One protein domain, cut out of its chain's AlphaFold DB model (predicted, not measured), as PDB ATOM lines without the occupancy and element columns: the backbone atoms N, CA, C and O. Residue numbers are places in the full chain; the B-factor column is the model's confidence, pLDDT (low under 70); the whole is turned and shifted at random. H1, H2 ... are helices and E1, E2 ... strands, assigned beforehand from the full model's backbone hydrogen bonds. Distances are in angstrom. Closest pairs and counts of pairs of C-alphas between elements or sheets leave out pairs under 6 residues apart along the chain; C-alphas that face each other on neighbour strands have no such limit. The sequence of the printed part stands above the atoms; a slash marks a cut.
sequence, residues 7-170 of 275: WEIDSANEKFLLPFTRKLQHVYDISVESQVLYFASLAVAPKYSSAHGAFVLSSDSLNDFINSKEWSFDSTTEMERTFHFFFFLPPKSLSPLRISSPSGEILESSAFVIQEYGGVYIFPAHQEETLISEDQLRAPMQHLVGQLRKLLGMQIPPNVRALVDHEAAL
ATOM      1  N   TRP A   7     171.620 189.893 237.642       92.81
ATOM      2  CA  TRP A   7     170.238 189.463 237.428       92.81
ATOM      3  C   TRP A   7     169.732 188.688 238.643       92.81
ATOM      4  O   TRP A   7     170.385 187.737 239.070       92.81
ATOM      5  N   GLU A   8     168.551 189.030 239.159       93.69
ATOM      6  CA  GLU A   8     167.888 188.287 240.245       93.69
ATOM      7  C   GLU A   8     167.147 187.040 239.713       93.69
ATOM      8  O   GLU A   8     165.954 186.847 239.960       93.69
ATOM      9  N   ILE A   9     167.847 186.197 238.942       92.44
ATOM     10  CA  ILE A   9     167.253 185.012 238.296       92.44
ATOM     11  C   ILE A   9     166.734 184.010 239.327       92.44
ATOM     12  O   ILE A   9     165.647 183.472 239.135       92.44
ATOM     13  N   ASP A  10     167.456 183.793 240.427       92.00
ATOM     14  CA  ASP A  10     167.060 182.821 241.452       92.00
ATOM     15  C   ASP A  10     165.719 183.198 242.096       92.00
ATOM     16  O   ASP A  10     164.796 182.382 242.132       92.00
ATOM     17  N   SER A  11     165.561 184.464 242.500       91.94
ATOM     18  CA  SER A  11     164.301 184.982 243.059       91.94
ATOM     19  C   SER A  11     163.159 184.874 242.045       91.94
ATOM     20  O   SER A  11     162.071 184.369 242.341       91.94
ATOM     21  N   ALA A  12     163.429 185.253 240.792       92.31
ATOM     22  CA  ALA A  12     162.455 185.139 239.715       92.31
ATOM     23  C   ALA A  12     162.058 183.673 239.439       92.31
ATOM     24  O   ALA A  12     160.879 183.388 239.210       92.31
ATOM     25  N   ASN A  13     162.994 182.725 239.514       92.00
ATOM     26  CA  ASN A  13     162.713 181.297 239.375       92.00
ATOM     27  C   ASN A  13     161.817 180.796 240.509       92.00
ATOM     28  O   ASN A  13     160.803 180.142 240.240       92.00
ATOM     29  N   GLU A  14     162.147 181.119 241.761       91.56
ATOM     30  CA  GLU A  14     161.365 180.718 242.936       91.56
ATOM     31  C   GLU A  14     159.916 181.198 242.877       91.56
ATOM     32  O   GLU A  14     158.998 180.449 243.243       91.56
ATOM     33  N   LYS A  15     159.714 182.416 242.365       89.75
ATOM     34  CA  LYS A  15     158.406 183.059 242.262       89.75
ATOM     35  C   LYS A  15     157.604 182.629 241.038       89.75
ATOM     36  O   LYS A  15     156.401 182.395 241.153       89.75
ATOM     37  N   PHE A  16     158.235 182.526 239.867       87.94
ATOM     38  CA  PHE A  16     157.513 182.399 238.597       87.94
ATOM     39  C   PHE A  16     157.637 181.032 237.915       87.94
ATOM     40  O   PHE A  16     156.707 180.628 237.218       87.94
ATOM     41  N   LEU A  17     158.739 180.301 238.089       89.94
ATOM     42  CA  LEU A  17     158.969 179.041 237.371       89.94
ATOM     43  C   LEU A  17     158.757 177.820 238.268       89.94
ATOM     44  O   LEU A  17     157.991 176.918 237.927       89.94
ATOM     45  N   LEU A  18     159.369 177.806 239.450       90.69
ATOM     46  CA  LEU A  18     159.305 176.665 240.359       90.69
ATOM     47  C   LEU A  18     157.881 176.294 240.811       90.69
ATOM     48  O   LEU A  18     157.595 175.102 240.926       90.69
ATOM     49  N   PRO A  19     156.933 177.225 241.039       90.06
ATOM     50  CA  PRO A  19     155.568 176.824 241.375       90.06
ATOM     51  C   PRO A  19     154.854 176.115 240.213       90.06
ATOM     52  O   PRO A  19     153.962 175.294 240.450       90.06
ATOM     53  N   PHE A  20     155.242 176.404 238.966       88.62
ATOM     54  CA  PHE A  20     154.750 175.698 237.786       88.62
ATOM     55  C   PHE A  20     155.342 174.284 237.708       88.62
ATOM     56  O   PHE A  20     154.581 173.319 237.608       88.62
ATOM     57  N   THR A  21     156.666 174.141 237.822       89.81
ATOM     58  CA  THR A  21     157.346 172.834 237.727       89.81
ATOM     59  C   THR A  21     156.957 171.898 238.872       89.81
ATOM     60  O   THR A  21     156.636 170.736 238.630       89.81
ATOM     61  N   ARG A  22     156.823 172.410 240.105       89.81
ATOM     62  CA  ARG A  22     156.351 171.632 241.269       89.81
ATOM     63  C   ARG A  22     154.979 170.989 241.049       89.81
ATOM     64  O   ARG A  22     154.733 169.886 241.524       89.81
ATOM     65  N   LYS A  23     154.068 171.617 240.295       88.75
ATOM     66  CA  LYS A  23     152.758 171.011 239.968       88.75
ATOM     67  C   LYS A  23     152.871 169.820 239.008       88.75
ATOM     68  O   LYS A  23     151.991 168.953 238.992       88.75
ATOM     69  N   LEU A  24     153.945 169.784 238.224       88.69
ATOM     70  CA  LEU A  24     154.240 168.756 237.231       88.69
ATOM     71  C   LEU A  24     155.132 167.629 237.760       88.69
ATOM     72  O   LEU A  24     155.266 166.634 237.059       88.69
ATOM     73  N   GLN A  25     155.642 167.721 238.993       86.31
ATOM     74  CA  GLN A  25     156.565 166.745 239.603       86.31
ATOM     75  C   GLN A  25     156.062 165.286 239.615       86.31
ATOM     76  O   GLN A  25     156.828 164.346 239.767       86.31
ATOM     77  N   HIS A  26     154.745 165.077 239.510       80.81
ATOM     78  CA  HIS A  26     154.143 163.736 239.453       80.81
ATOM     79  C   HIS A  26     153.989 163.199 238.025       80.81
ATOM     80  O   HIS A  26     153.519 162.081 237.840       80.81
ATOM     81  N   VAL A  27     154.324 164.013 237.025       83.50
ATOM     82  CA  VAL A  27     154.239 163.688 235.598       83.50
ATOM     83  C   VAL A  27     155.634 163.625 234.983       83.50
ATOM     84  O   VAL A  27     155.878 162.745 234.157       83.50
ATOM     85  N   TYR A  28     156.530 164.526 235.390       84.94
ATOM     86  CA  TYR A  28     157.922 164.594 234.954       84.94
ATOM     87  C   TYR A  28     158.843 164.824 236.143       84.94
ATOM     88  O   TYR A  28     158.464 165.524 237.085       84.94
ATOM     89  N   ASP A  29     160.054 164.297 236.033       84.81
ATOM     90  CA  ASP A  29     161.197 164.804 236.778       84.81
ATOM     91  C   ASP A  29     161.741 166.030 236.030       84.81
ATOM     92  O   ASP A  29     161.927 165.977 234.814       84.81
ATOM     93  N   ILE A  30     161.865 167.167 236.714       88.12
ATOM     94  CA  ILE A  30     162.208 168.452 236.090       88.12
ATOM     95  C   ILE A  30     163.345 169.081 236.882       88.12
ATOM     96  O   ILE A  30     163.146 169.504 238.023       88.12
ATOM     97  N   SER A  31     164.497 169.228 236.238       88.50
ATOM     98  CA  SER A  31     165.589 170.091 236.680       88.50
ATOM     99  C   SER A  31     165.470 171.476 236.034       88.50
ATOM    100  O   SER A  31     164.906 171.642 234.951       88.50
ATOM    101  N   VAL A  32     165.953 172.503 236.736       88.94
ATOM    102  CA  VAL A  32     166.033 173.873 236.221       88.94
ATOM    103  C   VAL A  32     167.445 174.370 236.452       88.94
ATOM    104  O   VAL A  32     167.908 174.408 237.590       88.94
ATOM    105  N   GLU A  33     168.090 174.789 235.373       88.00
ATOM    106  CA  GLU A  33     169.421 175.377 235.388       88.00
ATOM    107  C   GLU A  33     169.366 176.760 234.746       88.00
ATOM    108  O   GLU A  33     168.600 177.005 233.809       88.00
ATOM    109  N   SER A  34     170.165 177.688 235.266       88.50
ATOM    110  CA  SER A  34     170.239 179.044 234.736       88.50
ATOM    111  C   SER A  34     171.669 179.546 234.712       88.50
ATOM    112  O   SER A  34     172.421 179.353 235.663       88.50
ATOM    113  N   GLN A  35     172.011 180.259 233.642       87.31
ATOM    114  CA  GLN A  35     173.309 180.892 233.460       87.31
ATOM    115  C   GLN A  35     173.148 182.297 232.878       87.31
ATOM    116  O   GLN A  35     172.220 182.561 232.112       87.31
ATOM    117  N   VAL A  36     174.074 183.193 233.220       87.38
ATOM    118  CA  VAL A  36     174.150 184.545 232.654       87.38
ATOM    119  C   VAL A  36     175.377 184.625 231.757       87.38
ATOM    120  O   VAL A  36     176.506 184.510 232.232       87.38
ATOM    121  N   LEU A  37     175.155 184.846 230.460       85.25
ATOM    122  CA  LEU A  37     176.221 184.992 229.476       85.25
ATOM    123  C   LEU A  37     176.398 186.464 229.097       85.25
ATOM    124  O   LEU A  37     175.470 187.129 228.633       85.25
ATOM    125  N   TYR A  38     177.611 186.977 229.292       82.88
ATOM    126  CA  TYR A  38     177.963 188.356 228.968       82.88
ATOM    127  C   TYR A  38     178.529 188.467 227.555       82.88
ATOM    128  O   TYR A  38     179.255 187.591 227.097       82.88
ATOM    129  N   PHE A  39     178.242 189.592 226.892       79.44
ATOM    130  CA  PHE A  39     178.777 189.929 225.565       79.44
ATOM    131  C   PHE A  39     178.422 188.920 224.458       79.44
ATOM    132  O   PHE A  39     179.186 188.742 223.514       79.44
ATOM    133  N   ALA A  40     177.241 188.299 224.551       76.44
ATOM    134  CA  ALA A  40     176.698 187.443 223.501       76.44
ATOM    135  C   ALA A  40     176.521 188.226 222.187       76.44
ATOM    136  O   ALA A  40     175.797 189.229 222.153       76.44
ATOM    137  N   SER A  41     177.136 187.757 221.100       72.38
ATOM    138  CA  SER A  41     176.881 188.302 219.765       72.38
ATOM    139  C   SER A  41     175.616 187.683 219.176       72.38
ATOM    140  O   SER A  41     175.391 186.476 219.286       72.38
ATOM    141  N   LEU A  42     174.797 188.506 218.520       78.44
ATOM    142  CA  LEU A  42     173.679 188.017 217.716       78.44
ATOM    143  C   LEU A  42     174.214 187.472 216.390       78.44
ATOM    144  O   LEU A  42     174.987 188.155 215.716       78.44
ATOM    145  N   ALA A  43     173.768 186.281 215.992       78.56
ATOM    146  CA  ALA A  43     174.097 185.729 214.676       78.56
ATOM    147  C   ALA A  43     173.426 186.525 213.536       78.56
ATOM    148  O   ALA A  43     173.997 186.664 212.454       78.56
ATOM    149  N   VAL A  44     172.265 187.135 213.806       80.62
ATOM    150  CA  VAL A  44     171.584 188.064 212.894       80.62
ATOM    151  C   VAL A  44     171.712 189.497 213.397       80.62
ATOM    152  O   VAL A  44     171.273 189.830 214.497       80.62
ATOM    153  N   ALA A  45     172.262 190.376 212.558       82.38
ATOM    154  CA  ALA A  45     172.368 191.798 212.861       82.38
ATOM    155  C   ALA A  45     171.004 192.509 212.706       82.38
ATOM    156  O   ALA A  45     170.440 192.506 211.604       82.38
ATOM    157  N   PRO A  46     170.484 193.172 213.758       88.62
ATOM    158  CA  PRO A  46     169.289 194.001 213.650       88.62
ATOM    159  C   PRO A  46     169.482 195.160 212.664       88.62
ATOM    160  O   PRO A  46     170.562 195.750 212.583       88.62
ATOM    161  N   LYS A  47     168.418 195.544 211.951       90.56
ATOM    162  CA  LYS A  47     168.438 196.690 211.025       90.56
ATOM    163  C   LYS A  47     167.767 197.899 211.663       90.56
ATOM    164  O   LYS A  47     166.672 197.778 212.202       90.56
ATOM    165  N   TYR A  48     168.396 199.069 211.589       91.62
ATOM    166  CA  TYR A  48     167.770 200.300 212.073       91.62
ATOM    167  C   TYR A  48     166.628 200.724 211.141       91.62
ATOM    168  O   TYR A  48     166.838 200.908 209.941       91.62
ATOM    169  N   SER A  49     165.432 200.903 211.699       91.56
ATOM    170  CA  SER A  49     164.278 201.461 211.002       91.56
ATOM    171  C   SER A  49     164.060 202.904 211.440       91.56
ATOM    172  O   SER A  49     163.644 203.171 212.569       91.56
ATOM    173  N   SER A  50     164.300 203.848 210.529       89.75
ATOM    174  CA  SER A  50     164.035 205.272 210.769       89.75
ATOM    175  C   SER A  50     162.549 205.562 210.987       89.75
ATOM    176  O   SER A  50     162.222 206.459 211.757       89.75
ATOM    177  N   ALA A  51     161.659 204.781 210.366       89.38
ATOM    178  CA  ALA A  51     160.211 204.914 210.519       89.38
ATOM    179  C   ALA A  51     159.732 204.599 211.946       89.38
ATOM    180  O   ALA A  51     158.758 205.187 212.411       89.38
ATOM    181  N   HIS A  52     160.424 203.694 212.645       86.44
ATOM    182  CA  HIS A  52     160.060 203.262 213.999       86.44
ATOM    183  C   HIS A  52     161.021 203.762 215.085       86.44
ATOM    184  O   HIS A  52     160.766 203.532 216.264       86.44
ATOM    185  N   GLY A  53     162.121 204.424 214.709       90.88
ATOM    186  CA  GLY A  53     163.143 204.891 215.650       90.88
ATOM    187  C   GLY A  53     163.775 203.757 216.464       90.88
ATOM    188  O   GLY A  53     164.115 203.952 217.629       90.88
ATOM    189  N   ALA A  54     163.872 202.560 215.880       91.62
ATOM    190  CA  ALA A  54     164.267 201.344 216.580       91.62
ATOM    191  C   ALA A  54     165.093 200.419 215.687       91.62
ATOM    192  O   ALA A  54     164.954 200.420 214.461       91.62
ATOM    193  N   PHE A  55     165.919 199.588 216.312       93.06
ATOM    194  CA  PHE A  55     166.487 198.416 215.663       93.06
ATOM    195  C   PHE A  55     165.426 197.324 215.568       93.06
ATOM    196  O   PHE A  55     164.663 197.094 216.508       93.06
ATOM    197  N   VAL A  56     165.374 196.658 214.421       92.62
ATOM    198  CA  VAL A  56     164.327 195.698 214.089       92.62
ATOM    199  C   VAL A  56     164.942 194.368 213.670       92.62
ATOM    200  O   VAL A  56     165.854 194.324 212.838       92.62
ATOM    201  N   LEU A  57     164.413 193.292 214.246       91.25
ATOM    202  CA  LEU A  57     164.622 191.913 213.816       91.25
ATOM    203  C   LEU A  57     163.377 191.433 213.070       91.25
ATOM    204  O   LEU A  57     162.269 191.504 213.599       91.25
ATOM    205  N   SER A  58     163.562 190.941 211.845       89.94
ATOM    206  CA  SER A  58     162.460 190.337 211.090       89.94
ATOM    207  C   SER A  58     162.117 188.974 211.676       89.94
ATOM    208  O   SER A  58     163.026 188.191 211.976       89.94
ATOM    209  N   SER A  59     160.824 188.658 211.764       88.12
ATOM    210  CA  SER A  59     160.339 187.339 212.177       88.12
ATOM    211  C   SER A  59     160.945 186.189 211.370       88.12
ATOM    212  O   SER A  59     161.194 185.124 211.927       88.12
ATOM    213  N   ASP A  60     161.248 186.416 210.088       86.31
ATOM    214  CA  ASP A  60     161.820 185.397 209.194       86.31
ATOM    215  C   ASP A  60     163.259 185.015 209.563       86.31
ATOM    216  O   ASP A  60     163.741 183.954 209.184       86.31
ATOM    217  N   SER A  61     163.946 185.879 210.314       84.44
ATOM    218  CA  SER A  61     165.342 185.691 210.726       84.44
ATOM    219  C   SER A  61     165.498 185.192 212.166       84.44
ATOM    220  O   SER A  61     166.614 185.054 212.655       84.44
ATOM    221  N   LEU A  62     164.392 184.933 212.871       85.06
ATOM    222  CA  LEU A  62     164.429 184.580 214.295       85.06
ATOM    223  C   LEU A  62     164.959 183.169 214.566       85.06
ATOM    224  O   LEU A  62     165.494 182.932 215.645       85.06
ATOM    225  N   ASN A  63     164.857 182.250 213.602       80.88
ATOM    226  CA  ASN A  63     165.450 180.915 213.740       80.88
ATOM    227  C   ASN A  63     166.983 180.974 213.806       80.88
ATOM    228  O   ASN A  63     167.594 180.173 214.506       80.88
ATOM    229  N   ASP A  64     167.589 181.974 213.165       79.25
ATOM    230  CA  ASP A  64     169.036 182.197 213.164       79.25
ATOM    231  C   ASP A  64     169.487 183.091 214.335       79.25
ATOM    232  O   ASP A  64     170.622 183.558 214.364       79.25
ATOM    233  N   PHE A  65     168.606 183.386 215.301       77.81
ATOM    234  CA  PHE A  65     168.920 184.291 216.411       77.81
ATOM    235  C   PHE A  65     170.019 183.736 217.327       77.81
ATOM    236  O   PHE A  65     170.873 184.491 217.801       77.81
ATOM    237  N   ILE A  66     169.997 182.423 217.576       71.81
ATOM    238  CA  ILE A  66     170.948 181.746 218.459       71.81
ATOM    239  C   ILE A  66     172.254 181.500 217.709       71.81
ATOM    240  O   ILE A  66     172.293 180.779 216.712       71.81
ATOM    241  N   ASN A  67     173.356 182.033 218.241       72.50
ATOM    242  CA  ASN A  67     174.688 181.695 217.758       72.50
ATOM    243  C   ASN A  67     175.191 180.412 218.438       72.50
ATOM    244  O   ASN A  67     175.983 180.465 219.378       72.50
ATOM    245  N   SER A  68     174.749 179.249 217.953       63.09
ATOM    246  CA  SER A  68     175.097 177.931 218.519       63.09
ATOM    247  C   SER A  68     176.599 177.611 218.521       63.09
ATOM    248  O   SER A  68     177.029 176.695 219.213       63.09
ATOM    249  N   LYS A  69     177.416 178.362 217.769       58.88
ATOM    250  CA  LYS A  69     178.882 178.228 217.779       58.88
ATOM    251  C   LYS A  69     179.549 178.951 218.947       58.88
ATOM    252  O   LYS A  69     180.640 178.557 219.343       58.88
ATOM    253  N   GLU A  70     178.935 180.019 219.455       60.12
ATOM    254  CA  GLU A  70     179.477 180.828 220.557       60.12
ATOM    255  C   GLU A  70     178.779 180.542 221.885       60.12
ATOM    256  O   GLU A  70     179.379 180.706 222.945       60.12
ATOM    257  N   TRP A  71     177.513 180.134 221.844       64.94
ATOM    258  CA  TRP A  71     176.743 179.823 223.038       64.94
ATOM    259  C   TRP A  71     176.930 178.324 223.293       64.94
ATOM    260  O   TRP A  71     176.212 177.497 222.741       64.94
ATOM    261  N   SER A  72     177.969 177.962 224.049       56.91
ATOM    262  CA  SER A  72     178.197 176.576 224.463       56.91
ATOM    263  C   SER A  72     177.081 176.164 225.419       56.91
ATOM    264  O   SER A  72     177.082 176.545 226.589       56.91
ATOM    265  N   PHE A  73     176.099 175.434 224.909       63.09
ATOM    266  CA  PHE A  73     175.101 174.781 225.744       63.09
ATOM    267  C   PHE A  73     175.724 173.480 226.230       63.09
ATOM    268  O   PHE A  73     176.190 172.691 225.405       63.09
ATOM    269  N   ASP A  74     175.806 173.300 227.549       52.56
ATOM    270  CA  ASP A  74     176.308 172.055 228.117       52.56
ATOM    271  C   ASP A  74     175.545 170.877 227.508       52.56
ATOM    272  O   ASP A  74     174.336 170.939 227.273       52.56
ATOM    273  N   SER A  75     176.307 169.845 227.151       46.72
ATOM    274  CA  SER A  75     175.837 168.691 226.401       46.72
ATOM    275  C   SER A  75     174.710 168.005 227.160       46.72
ATOM    276  O   SER A  75     174.958 167.290 228.132       46.72
ATOM    277  N   THR A  76     173.482 168.197 226.701       50.41
ATOM    278  CA  THR A  76     172.362 167.382 227.141       50.41
ATOM    279  C   THR A  76     172.612 165.976 226.615       50.41
ATOM    280  O   THR A  76     172.912 165.769 225.435       50.41
ATOM    281  N   THR A  77     172.586 164.983 227.499       49.88
ATOM    282  CA  THR A  77     172.616 163.590 227.048       49.88
ATOM    283  C   THR A  77     171.390 163.335 226.174       49.88
ATOM    284  O   THR A  77     170.315 163.841 226.483       49.88
ATOM    285  N   GLU A  78     171.515 162.528 225.115       52.66
ATOM    286  CA  GLU A  78     170.424 162.234 224.159       52.66
ATOM    287  C   GLU A  78     169.131 161.708 224.823       52.66
ATOM    288  O   GLU A  78     168.061 161.730 224.215       52.66
ATOM    289  N   MET A  79     169.218 161.256 226.077       52.72
ATOM    290  CA  MET A  79     168.102 160.749 226.874       52.72
ATOM    291  C   MET A  79     167.260 161.849 227.551       52.72
ATOM    292  O   MET A  79     166.153 161.566 228.007       52.72
ATOM    293  N   GLU A  80     167.727 163.101 227.605       66.31
ATOM    294  CA  GLU A  80     167.037 164.197 228.295       66.31
ATOM    295  C   GLU A  80     166.384 165.180 227.317       66.31
ATOM    296  O   GLU A  80     167.031 165.805 226.473       66.31
ATOM    297  N   ARG A  81     165.068 165.382 227.461       75.88
ATOM    298  CA  ARG A  81     164.352 166.419 226.707       75.88
ATOM    299  C   ARG A  81     164.575 167.778 227.356       75.88
ATOM    300  O   ARG A  81     163.953 168.086 228.370       75.88
ATOM    301  N   THR A  82     165.400 168.601 226.722       81.56
ATOM    302  CA  THR A  82     165.742 169.935 227.223       81.56
ATOM    303  C   THR A  82     165.017 171.027 226.446       81.56
ATOM    304  O   THR A  82     164.931 170.983 225.221       81.56
ATOM    305  N   PHE A  83     164.492 172.021 227.166       85.94
ATOM    306  CA  PHE A  83     163.960 173.251 226.583       85.94
ATOM    307  C   PHE A  83     164.851 174.424 226.982       85.94
ATOM    308  O   PHE A  83     165.007 174.710 228.169       85.94
ATOM    309  N   HIS A  84     165.391 175.137 226.000       87.31
ATOM    310  CA  HIS A  84     166.239 176.299 226.235       87.31
ATOM    311  C   HIS A  84     165.415 177.587 226.231       87.31
ATOM    312  O   HIS A  84     164.660 177.852 225.294       87.31
ATOM    313  N   PHE A  85     165.573 178.410 227.267       90.00
ATOM    314  CA  PHE A  85     164.926 179.717 227.361       90.00
ATOM    315  C   PHE A  85     165.955 180.832 227.509       90.00
ATOM    316  O   PHE A  85     166.850 180.753 228.347       90.00
ATOM    317  N   PHE A  86     165.807 181.884 226.707       89.75
ATOM    318  CA  PHE A  86     166.774 182.973 226.614       89.75
ATOM    319  C   PHE A  86     166.137 184.313 226.930       89.75
ATOM    320  O   PHE A  86     165.139 184.690 226.319       89.75
ATOM    321  N   PHE A  87     166.769 185.071 227.821       92.44
ATOM    322  CA  PHE A  87     166.441 186.469 228.066       92.44
ATOM    323  C   PHE A  87     167.568 187.341 227.518       92.44
ATOM    324  O   PHE A  87     168.694 187.301 228.008       92.44
ATOM    325  N   PHE A  88     167.274 188.112 226.474       91.12
ATOM    326  CA  PHE A  88     168.260 188.936 225.787       91.12
ATOM    327  C   PHE A  88     168.078 190.414 226.129       91.12
ATOM    328  O   PHE A  88     167.070 191.027 225.773       91.12
ATOM    329  N   LEU A  89     169.080 190.998 226.782       92.06
ATOM    330  CA  LEU A  89     169.162 192.432 227.043       92.06
ATOM    331  C   LEU A  89     170.007 193.112 225.953       92.06
ATOM    332  O   LEU A  89     171.217 192.878 225.906       92.06
ATOM    333  N   PRO A  90     169.429 193.969 225.087       90.75
ATOM    334  CA  PRO A  90     170.209 194.626 224.050       90.75
ATOM    335  C   PRO A  90     171.224 195.622 224.644       90.75
ATOM    336  O   PRO A  90     170.931 196.316 225.628       90.75
ATOM    337  N   PRO A  91     172.419 195.760 224.038       89.19
ATOM    338  CA  PRO A  91     173.343 196.836 224.382       89.19
ATOM    339  C   PRO A  91     172.764 198.204 223.984       89.19
ATOM    340  O   PRO A  91     171.920 198.292 223.092       89.19
ATOM    341  N   LYS A  92     173.275 199.297 224.577       88.94
ATOM    342  CA  LYS A  92     172.839 200.675 224.255       88.94
ATOM    343  C   LYS A  92     172.861 200.984 222.754       88.94
ATOM    344  O   LYS A  92     171.978 201.677 222.267       88.94
ATOM    345  N   SER A  93     173.839 200.450 222.020       90.00
ATOM    346  CA  SER A  93     173.988 200.653 220.573       90.00
ATOM    347  C   SER A  93     172.891 200.008 219.724       90.00
ATOM    348  O   SER A  93     172.720 200.419 218.583       90.00
ATOM    349  N   LEU A  94     172.176 199.014 220.257       89.75
ATOM    350  CA  LEU A  94     171.087 198.297 219.582       89.75
ATOM    351  C   LEU A  94     169.727 198.560 220.242       89.75
ATOM    352  O   LEU A  94     168.764 197.843 219.988       89.75
ATOM    353  N   SER A  95     169.644 199.567 221.111       90.19
ATOM    354  CA  SER A  95     168.427 199.920 221.832       90.19
ATOM    355  C   SER A  95     167.730 201.119 221.180       90.19
ATOM    356  O   SER A  95     168.411 202.088 220.841       90.19
ATOM    357  N   PRO A  96     166.389 201.127 221.070       93.50
ATOM    358  CA  PRO A  96     165.468 200.030 221.383       93.50
ATOM    359  C   PRO A  96     165.490 198.927 220.311       93.50
ATOM    360  O   PRO A  96     165.685 199.216 219.131       93.50
ATOM    361  N   LEU A  97     165.241 197.681 220.728       92.44
ATOM    362  CA  LEU A  97     165.163 196.510 219.847       92.44
ATOM    363  C   LEU A  97     163.717 196.001 219.781       92.44
ATOM    364  O   LEU A  97     163.043 195.861 220.805       92.44
ATOM    365  N   ARG A  98     163.210 195.761 218.571       92.62
ATOM    366  CA  ARG A  98     161.837 195.300 218.311       92.62
ATOM    367  C   ARG A  98     161.819 194.169 217.290       92.62
ATOM    368  O   ARG A  98     162.754 194.012 216.508       92.62
ATOM    369  N   ILE A  99     160.730 193.410 217.288       92.50
ATOM    370  CA  ILE A  99     160.468 192.370 216.293       92.50
ATOM    371  C   ILE A  99     159.457 192.926 215.293       92.50
ATOM    372  O   ILE A  99     158.482 193.557 215.705       92.50
ATOM    373  N   SER A 100     159.672 192.704 213.999       92.25
ATOM    374  CA  SER A 100     158.687 193.013 212.962       92.25
ATOM    375  C   SER A 100     158.150 191.762 212.288       92.25
ATOM    376  O   SER A 100     158.839 190.747 212.180       92.25
ATOM    377  N   SER A 101     156.931 191.866 211.773       90.69
ATOM    378  CA  SER A 101     156.378 190.922 210.811       90.69
ATOM    379  C   SER A 101     157.150 190.969 209.478       90.69
ATOM    380  O   SER A 101     157.886 191.932 209.217       90.69
ATOM    381  N   PRO A 102     156.915 190.002 208.570       86.12
ATOM    382  CA  PRO A 102     157.450 190.057 207.208       86.12
ATOM    383  C   PRO A 102     156.899 191.245 206.400       86.12
ATOM    384  O   PRO A 102     157.523 191.687 205.440       86.12
ATOM    385  N   SER A 103     155.740 191.792 206.797       86.44
ATOM    386  CA  SER A 103     155.153 193.006 206.210       86.44
ATOM    387  C   SER A 103     155.780 194.308 206.729       86.44
ATOM    388  O   SER A 103     155.455 195.377 206.218       86.44
ATOM    389  N   GLY A 104     156.688 194.232 207.709       85.69
ATOM    390  CA  GLY A 104     157.380 195.385 208.288       85.69
ATOM    391  C   GLY A 104     156.653 196.051 209.459       85.69
ATOM    392  O   GLY A 104     157.138 197.056 209.971       85.69
ATOM    393  N   GLU A 105     155.525 195.503 209.916       90.75
ATOM    394  CA  GLU A 105     154.809 196.004 211.094       90.75
ATOM    395  C   GLU A 105     155.493 195.534 212.378       90.75
ATOM    396  O   GLU A 105     155.911 194.382 212.481       90.75
ATOM    397  N   ILE A 106     155.597 196.407 213.382       91.56
ATOM    398  CA  ILE A 106     156.169 196.038 214.680       91.56
ATOM    399  C   ILE A 106     155.191 195.142 215.437       91.56
ATOM    400  O   ILE A 106     154.039 195.509 215.661       91.56
ATOM    401  N   LEU A 107     155.672 193.976 215.859       90.56
ATOM    402  CA  LEU A 107     154.910 193.054 216.687       90.56
ATOM    403  C   LEU A 107     154.844 193.570 218.127       90.56
ATOM    404  O   LEU A 107     155.827 194.078 218.669       90.56
ATOM    405  N   GLU A 108     153.692 193.382 218.773       86.44
ATOM    406  CA  GLU A 108     153.522 193.702 220.196       86.44
ATOM    407  C   GLU A 108     154.327 192.753 221.098       86.44
ATOM    408  O   GLU A 108     154.854 193.154 222.136       86.44
ATOM    409  N   SER A 109     154.450 191.484 220.692       84.94
ATOM    410  CA  SER A 109     155.212 190.481 221.435       84.94
ATOM    411  C   SER A 109     156.713 190.708 221.278       84.94
ATOM    412  O   SER A 109     157.229 190.760 220.164       84.94
ATOM    413  N   SER A 110     157.427 190.747 222.405       89.75
ATOM    414  CA  SER A 110     158.899 190.724 222.439       89.75
ATOM    415  C   SER A 110     159.464 189.313 222.653       89.75
ATOM    416  O   SER A 110     160.653 189.151 222.914       89.75
ATOM    417  N   ALA A 111     158.614 188.287 222.551       91.06
ATOM    418  CA  ALA A 111     158.986 186.891 222.730       91.06
ATOM    419  C   ALA A 111     158.587 186.024 221.534       91.06
ATOM    420  O   ALA A 111     157.537 186.236 220.916       91.06
ATOM    421  N   PHE A 112     159.394 185.006 221.256       89.81
ATOM    422  CA  PHE A 112     159.194 184.050 220.168       89.81
ATOM    423  C   PHE A 112     159.747 182.670 220.537       89.81
ATOM    424  O   PHE A 112     160.479 182.527 221.514       89.81
ATOM    425  N   VAL A 113     159.346 181.648 219.783       86.50
ATOM    426  CA  VAL A 113     159.805 180.262 219.956       86.50
ATOM    427  C   VAL A 113     160.673 179.900 218.760       86.50
ATOM    428  O   VAL A 113     160.273 180.150 217.626       86.50
ATOM    429  N   ILE A 114     161.827 179.303 219.025       81.94
ATOM    430  CA  ILE A 114     162.697 178.685 218.028       81.94
ATOM    431  C   ILE A 114     162.417 177.185 218.076       81.94
ATOM    432  O   ILE A 114     162.482 176.569 219.143       81.94
ATOM    433  N   GLN A 115     162.058 176.608 216.928       69.62
ATOM    434  CA  GLN A 115     161.790 175.173 216.822       69.62
ATOM    435  C   GLN A 115     163.015 174.374 217.285       69.62
ATOM    436  O   GLN A 115     164.143 174.773 217.021       69.62
ATOM    437  N   GLU A 116     162.783 173.279 218.013       67.44
ATOM    438  CA  GLU A 116     163.819 172.366 218.540       67.44
ATOM    439  C   GLU A 116     164.769 172.947 219.604       67.44
ATOM    440  O   GLU A 116     165.428 172.178 220.292       67.44
ATOM    441  N   TYR A 117     164.785 174.266 219.819       72.94
ATOM    442  CA  TYR A 117     165.563 174.907 220.885       72.94
ATOM    443  C   TYR A 117     164.699 175.298 222.087       72.94
ATOM    444  O   TYR A 117     164.956 174.865 223.208       72.94
ATOM    445  N   GLY A 118     163.666 176.118 221.877       83.44
ATOM    446  CA  GLY A 118     162.820 176.628 222.957       83.44
ATOM    447  C   GLY A 118     162.418 178.088 222.766       83.44
ATOM    448  O   GLY A 118     161.974 178.471 221.687       83.44
ATOM    449  N   GLY A 119     162.476 178.903 223.817       88.88
ATOM    450  CA  GLY A 119     161.896 180.249 223.847       88.88
ATOM    451  C   GLY A 119     162.916 181.376 223.979       88.88
ATOM    452  O   GLY A 119     163.908 181.253 224.684       88.88
ATOM    453  N   VAL A 120     162.652 182.517 223.351       90.75
ATOM    454  CA  VAL A 120     163.450 183.739 223.508       90.75
ATOM    455  C   VAL A 120     162.538 184.889 223.920       90.75
ATOM    456  O   VAL A 120     161.450 185.051 223.365       90.75
ATOM    457  N   TYR A 121     162.999 185.705 224.863       93.06
ATOM    458  CA  TYR A 121     162.439 187.003 225.219       93.06
ATOM    459  C   TYR A 121     163.501 188.085 225.021       93.06
ATOM    460  O   TYR A 121     164.604 187.994 225.562       93.06
ATOM    461  N   ILE A 122     163.164 189.129 224.272       92.88
ATOM    462  CA  ILE A 122     164.021 190.292 224.050       92.88
ATOM    463  C   ILE A 122     163.523 191.441 224.920       92.88
ATOM    464  O   ILE A 122     162.358 191.827 224.847       92.88
ATOM    465  N   PHE A 123     164.412 192.038 225.711       92.56
ATOM    466  CA  PHE A 123     164.081 193.270 226.415       92.56
ATOM    467  C   PHE A 123     163.858 194.403 225.402       92.56
ATOM    468  O   PHE A 123     164.720 194.647 224.555       92.56
ATOM    469  N   PRO A 124     162.738 195.141 225.502       89.56
ATOM    470  CA  PRO A 124     162.410 196.211 224.563       89.56
ATOM    471  C   PRO A 124     163.489 197.303 224.460       89.56
ATOM    472  O   PRO A 124     163.664 197.946 223.421       89.56
ATOM    473  N   ALA A 125     164.196 197.574 225.545       89.44
ATOM    474  CA  ALA A 125     165.228 198.591 225.584       89.44
ATOM    475  C   ALA A 125     166.339 198.166 226.533       89.44
ATOM    476  O   ALA A 125     166.135 197.346 227.434       89.44
ATOM    477  N   HIS A 126     167.506 198.767 226.332       88.00
ATOM    478  CA  HIS A 126     168.598 198.685 227.281       88.00
ATOM    479  C   HIS A 126     168.148 199.200 228.652       88.00
ATOM    480  O   HIS A 126     167.421 200.190 228.736       88.00
ATOM    481  N   GLN A 127     168.603 198.532 229.703       84.81
ATOM    482  CA  GLN A 127     168.377 198.927 231.088       84.81
ATOM    483  C   GLN A 127     169.626 199.656 231.577       84.81
ATOM    484  O   GLN A 127     170.739 199.176 231.367       84.81
ATOM    485  N   GLU A 128     169.459 200.845 232.155       81.25
ATOM    486  CA  GLU A 128     170.597 201.606 232.684       81.25
ATOM    487  C   GLU A 128     171.043 201.091 234.055       81.25
ATOM    488  O   GLU A 128     172.166 201.378 234.481       81.25
ATOM    489  N   GLU A 129     170.187 200.324 234.730       81.31
ATOM    490  CA  GLU A 129     170.496 199.708 236.008       81.31
ATOM    491  C   GLU A 129     171.587 198.634 235.879       81.31
ATOM    492  O   GLU A 129     171.682 197.884 234.906       81.31
ATOM    493  N   THR A 130     172.409 198.521 236.920       84.25
ATOM    494  CA  THR A 130     173.419 197.459 237.050       84.25
ATOM    495  C   THR A 130     172.835 196.140 237.560       84.25
ATOM    496  O   THR A 130     173.554 195.143 237.636       84.25
ATOM    497  N   LEU A 131     171.558 196.135 237.943       88.88
ATOM    498  CA  LEU A 131     170.823 194.987 238.458       88.88
ATOM    499  C   LEU A 131     169.459 194.935 237.773       88.88
ATOM    500  O   LEU A 131     168.696 195.893 237.865       88.88
ATOM    501  N   ILE A 132     169.161 193.813 237.124       92.38
ATOM    502  CA  ILE A 132     167.816 193.483 236.660       92.38
ATOM    503  C   ILE A 132     167.078 192.821 237.817       92.38
ATOM    504  O   ILE A 132     167.421 191.701 238.211       92.38
ATOM    505  N   SER A 133     166.092 193.528 238.362       92.81
ATOM    506  CA  SER A 133     165.324 193.056 239.511       92.81
ATOM    507  C   SER A 133     164.322 191.965 239.138       92.81
ATOM    508  O   SER A 133     163.913 191.826 237.980       92.81
ATOM    509  N   GLU A 134     163.853 191.227 240.140       92.31
ATOM    510  CA  GLU A 134     162.762 190.258 239.999       92.31
ATOM    511  C   GLU A 134     161.522 190.863 239.308       92.31
ATOM    512  O   GLU A 134     160.897 190.220 238.459       92.31
ATOM    513  N   ASP A 135     161.171 192.115 239.620       90.00
ATOM    514  CA  ASP A 135     160.008 192.779 239.024       90.00
ATOM    515  C   ASP A 135     160.203 193.073 237.530       90.00
ATOM    516  O   ASP A 135     159.260 192.913 236.751       90.00
ATOM    517  N   GLN A 136     161.423 193.422 237.104       91.38
ATOM    518  CA  GLN A 136     161.761 193.541 235.679       91.38
ATOM    519  C   GLN A 136     161.746 192.173 234.973       91.38
ATOM    520  O   GLN A 136     161.486 192.105 233.769       91.38
ATOM    521  N   LEU A 137     161.959 191.078 235.711       92.69
ATOM    522  CA  LEU A 137     161.908 189.702 235.200       92.69
ATOM    523  C   LEU A 137     160.501 189.110 235.123       92.69
ATOM    524  O   LEU A 137     160.313 188.088 234.463       92.69
ATOM    525  N   ARG A 138     159.494 189.764 235.708       90.75
ATOM    526  CA  ARG A 138     158.098 189.301 235.694       90.75
ATOM    527  C   ARG A 138     157.585 189.011 234.284       90.75
ATOM    528  O   ARG A 138     157.107 187.910 234.019       90.75
ATOM    529  N   ALA A 139     157.701 189.978 233.371       89.38
ATOM    530  CA  ALA A 139     157.224 189.817 231.999       89.38
ATOM    531  C   ALA A 139     158.005 188.732 231.223       89.38
ATOM    532  O   ALA A 139     157.347 187.862 230.640       89.38
ATOM    533  N   PRO A 140     159.356 188.702 231.229       92.00
ATOM    534  CA  PRO A 140     160.125 187.586 230.670       92.00
ATOM    535  C   PRO A 140     159.692 186.214 231.206       92.00
ATOM    536  O   PRO A 140     159.433 185.297 230.425       92.00
ATOM    537  N   MET A 141     159.527 186.082 232.525       91.62
ATOM    538  CA  MET A 141     159.145 184.821 233.163       91.62
ATOM    539  C   MET A 141     157.718 184.380 232.813       91.62
ATOM    540  O   MET A 141     157.472 183.194 232.586       91.62
ATOM    541  N   GLN A 142     156.768 185.313 232.695       87.38
ATOM    542  CA  GLN A 142     155.416 184.997 232.216       87.38
ATOM    543  C   GLN A 142     155.434 184.450 230.782       87.38
ATOM    544  O   GLN A 142     154.728 183.480 230.485       87.38
ATOM    545  N   HIS A 143     156.265 185.023 229.902       88.69
ATOM    546  CA  HIS A 143     156.431 184.514 228.538       88.69
ATOM    547  C   HIS A 143     157.071 183.127 228.532       88.69
ATOM    548  O   HIS A 143     156.562 182.250 227.835       88.69
ATOM    549  N   LEU A 144     158.106 182.907 229.350       90.62
ATOM    550  CA  LEU A 144     158.748 181.603 229.523       90.62
ATOM    551  C   LEU A 144     157.722 180.538 229.925       90.62
ATOM    552  O   LEU A 144     157.569 179.534 229.232       90.62
ATOM    553  N   VAL A 145     156.948 180.774 230.989       88.81
ATOM    554  CA  VAL A 145     155.919 179.823 231.447       88.81
ATOM    555  C   VAL A 145     154.848 179.607 230.373       88.81
ATOM    556  O   VAL A 145     154.399 178.480 230.150       88.81
ATOM    557  N   GLY A 146     154.439 180.667 229.673       85.12
ATOM    558  CA  GLY A 146     153.487 180.580 228.565       85.12
ATOM    559  C   GLY A 146     153.997 179.729 227.398       85.12
ATOM    560  O   GLY A 146     153.248 178.919 226.850       85.12
ATOM    561  N   GLN A 147     155.268 179.879 227.032       87.06
ATOM    562  CA  GLN A 147     155.926 179.088 225.993       87.06
ATOM    563  C   GLN A 147     156.122 177.637 226.437       87.06
ATOM    564  O   GLN A 147     155.780 176.731 225.682       87.06
ATOM    565  N   LEU A 148     156.559 177.404 227.677       87.00
ATOM    566  CA  LEU A 148     156.709 176.065 228.248       87.00
ATOM    567  C   LEU A 148     155.382 175.294 228.235       87.00
ATOM    568  O   LEU A 148     155.343 174.144 227.812       87.00
ATOM    569  N   ARG A 149     154.263 175.937 228.596       86.00
ATOM    570  CA  ARG A 149     152.919 175.334 228.479       86.00
ATOM    571  C   ARG A 149     152.613 174.888 227.048       86.00
ATOM    572  O   ARG A 149     152.105 173.785 226.855       86.00
ATOM    573  N   LYS A 150     152.926 175.726 226.052       83.06
ATOM    574  CA  LYS A 150     152.718 175.400 224.631       83.06
ATOM    575  C   LYS A 150     153.597 174.232 224.186       83.06
ATOM    576  O   LYS A 150     153.087 173.327 223.536       83.06
ATOM    577  N   LEU A 151     154.877 174.234 224.565       84.62
ATOM    578  CA  LEU A 151     155.837 173.174 224.235       84.62
ATOM    579  C   LEU A 151     155.464 171.832 224.880       84.62
ATOM    580  O   LEU A 151     155.597 170.789 224.251       84.62
ATOM    581  N   LEU A 152     154.897 171.863 226.087       84.94
ATOM    582  CA  LEU A 152     154.320 170.687 226.742       84.94
ATOM    583  C   LEU A 152     152.979 170.249 226.122       84.94
ATOM    584  O   LEU A 152     152.398 169.265 226.563       84.94
ATOM    585  N   GLY A 153     152.446 170.958 225.124       84.31
ATOM    586  CA  GLY A 153     151.170 170.615 224.492       84.31
ATOM    587  C   GLY A 153     149.948 170.889 225.373       84.31
ATOM    588  O   GLY A 153     148.871 170.343 225.126       84.31
ATOM    589  N   MET A 154     150.076 171.737 226.400       86.56
ATOM    590  CA  MET A 154     148.944 172.132 227.235       86.56
ATOM    591  C   MET A 154     148.020 173.053 226.443       86.56
ATOM    592  O   MET A 154     148.267 174.253 226.301       86.56
ATOM    593  N   GLN A 155     146.930 172.490 225.934       73.19
ATOM    594  CA  GLN A 155     145.941 173.259 225.193       73.19
ATOM    595  C   GLN A 155     145.143 174.174 226.124       73.19
ATOM    596  O   GLN A 155     144.773 173.806 227.242       73.19
ATOM    597  N   ILE A 156     144.864 175.380 225.636       73.88
ATOM    598  CA  ILE A 156     143.897 176.292 226.238       73.88
ATOM    599  C   ILE A 156     142.611 176.137 225.419       73.88
ATOM    600  O   ILE A 156     142.637 176.407 224.216       73.88
ATOM    601  N   PRO A 157     141.504 175.671 226.019       76.06
ATOM    602  CA  PRO A 157     140.231 175.565 225.325       76.06
ATOM    603  C   PRO A 157     139.803 176.920 224.735       76.06
ATOM    604  O   PRO A 157     140.032 177.953 225.367       76.06
ATOM    605  N   PRO A 158     139.134 176.949 223.570       72.44
ATOM    606  CA  PRO A 158     138.793 178.195 222.871       72.44
ATOM    607  C   PRO A 158     137.876 179.132 223.678       72.44
ATOM    608  O   PRO A 158     137.823 180.332 223.424       72.44
ATOM    609  N   ASN A 159     137.153 178.603 224.665       76.00
ATOM    610  CA  ASN A 159     136.302 179.361 225.582       76.00
ATOM    611  C   ASN A 159     137.058 179.975 226.777       76.00
ATOM    612  O   ASN A 159     136.471 180.763 227.521       76.00
ATOM    613  N   VAL A 160     138.340 179.653 226.971       70.44
ATOM    614  CA  VAL A 160     139.182 180.237 228.021       70.44
ATOM    615  C   VAL A 160     139.894 181.465 227.457       70.44
ATOM    616  O   VAL A 160     140.861 181.358 226.711       70.44
ATOM    617  N   ARG A 161     139.394 182.653 227.815       62.81
ATOM    618  CA  ARG A 161     139.907 183.943 227.311       62.81
ATOM    619  C   ARG A 161     141.178 184.419 228.011       62.81
ATOM    620  O   ARG A 161     141.957 185.151 227.417       62.81
ATOM    621  N   ALA A 162     141.368 184.019 229.264       63.03
ATOM    622  CA  ALA A 162     142.560 184.318 230.040       63.03
ATOM    623  C   ALA A 162     142.773 183.215 231.076       63.03
ATOM    624  O   ALA A 162     141.826 182.763 231.726       63.03
ATOM    625  N   LEU A 163     144.021 182.786 231.237       65.81
ATOM    626  CA  LEU A 163     144.436 182.074 232.439       65.81
ATOM    627  C   LEU A 163     144.627 183.158 233.498       65.81
ATOM    628  O   LEU A 163     145.348 184.115 233.238       65.81
ATOM    629  N   VAL A 164     143.924 183.064 234.631       56.38
ATOM    630  CA  VAL A 164     144.056 184.067 235.698       56.38
ATOM    631  C   VAL A 164     145.529 184.148 236.072       56.38
ATOM    632  O   VAL A 164     146.136 183.144 236.446       56.38
ATOM    633  N   ASP A 165     146.075 185.345 235.892       50.25
ATOM    634  CA  ASP A 165     147.490 185.683 235.959       50.25
ATOM    635  C   ASP A 165     147.943 185.741 237.425       50.25
ATOM    636  O   ASP A 165     148.375 186.763 237.945       50.25
ATOM    637  N   HIS A 166     147.772 184.638 238.148       49.28
ATOM    638  CA  HIS A 166     148.534 184.430 239.363       49.28
ATOM    639  C   HIS A 166     149.857 183.827 238.929       49.28
ATOM    640  O   HIS A 166     149.881 182.694 238.453       49.28
ATOM    641  N   GLU A 167     150.912 184.634 239.029       51.75
ATOM    642  CA  GLU A 167     152.318 184.247 239.177       51.75
ATOM    643  C   GLU A 167     152.506 182.714 239.124       51.75
ATOM    644  O   GLU A 167     152.144 181.994 240.055       51.75
ATOM    645  N   ALA A 168     152.969 182.195 237.979       57.78
ATOM    646  CA  ALA A 168     153.265 180.772 237.731       57.78
ATOM    647  C   ALA A 168     152.108 179.746 237.737       57.78
ATOM    648  O   ALA A 168     152.314 178.583 237.372       57.78
ATOM    649  N   ALA A 169     150.890 180.084 238.153       67.56
ATOM    650  CA  ALA A 169     149.919 179.065 238.535       67.56
ATOM    651  C   ALA A 169     149.316 178.325 237.326       67.56
ATOM    652  O   ALA A 169     148.550 178.873 236.540       67.56
ATOM    653  N   LEU A 170     149.622 177.029 237.206       80.62
ATOM    654  CA  LEU A 170     148.884 176.084 236.360       80.62
ATOM    655  C   LEU A 170     147.516 175.777 237.013       80.62
ATOM    656  O   LEU A 170     147.510 175.249 238.136       80.62
TER     657      LEU A 170
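What this domain is: This is residues 7 to 170 of the 275 residues of a protein of Hanusia phi (UniProt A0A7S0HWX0). A small three-strand sheet, E3 E6 E5, has the helix H3 packed along one face, and H1 packs on H3 away from that sheet; a second small sheet, E1 E2 E4, makes one end, with the short helix H2 grazing both sheets. Long loops run between these parts, and residues 74 to 80 and 155 to 162 stick out. The 164 printed residues include three named helices and six named strands, in the order H1 E1 E2 H2 E3 E4 E5 E6 H3; both sheets are mixed. The class is mixed, helices and strands, with under half of the residues in named elements. The whole is compact, with a radius of gyration of the C-alphas of 16.5 A and spans of 51 by 40 by 32 A.

How they stand to each other: Start at H1, residues 9 to 24, which touches H3, residues 134 to 151, the same way at a shallow tilt of 30 degrees; their closest C-alphas, those of Ala 12 and Glu 134, are 5.1 A apart. Next find the hairpin of E1, residues 47 to 49, and E2, residues 54 to 58, antiparallel, with N 49 and O 54 at 2.8 A. On the other side of E2 is E4, residues 97 to 100, parallel to it, with N 98 and O 55 at 2.9 A. H2, residues 59 to 64, only just on this sheet with 5 pairs of C-alphas within 10 A, only grazes it. H2 also only grazes the sheet of E3, residues 84 to 88, E6, residues 118 to 122, and E5, residues 111 to 114; the closest C-alphas of H2 and E5, those of Asn 63 and Ile 114, are 5.6 A apart. In that sheet E3 and E6 are parallel, with N 86 and O 119 at 2.8 A, and E5 and E6 form an antiparallel hairpin, with N 114 and O 118 at 2.8 A. H3 is on one face, two layers, helix over sheet, at a height over the sheet of 9.2 A; the closest C-alphas of H3 and E6, those of Tyr 121 and Pro 140, are 6.0 A apart. The O i to N i+4 pairs within hydrogen-bond range are 7 of 12 in H1, 12 of 14 in H3 and 0 of 2 in H2, where 2 of 3 O i to N i+3 pairs are.

Where its parts are: Find C-alpha 9 at (167.253, 185.012, 238.296); from there H1 runs 20.9 A, with a kink of 45 degrees near residue 17. E2, E3 and E6 measure 12.4 A, 12.8 A and 13.8 A. H3 runs 24.3 A, with a kink of 31 degrees near residue 141, and ends at C-alpha 151, (155.837, 173.174, 224.235).

The domain as a whole: The farthest C-alphas, those of His 26 and Ser 50, are 51.4 A apart. The printed part has no cut; the links H1 to E1, H2 to E3 and E6 to H3 are long. Look for pLDDT under 70 at residues 68 to 80, 115 to 116 and 161 to 169.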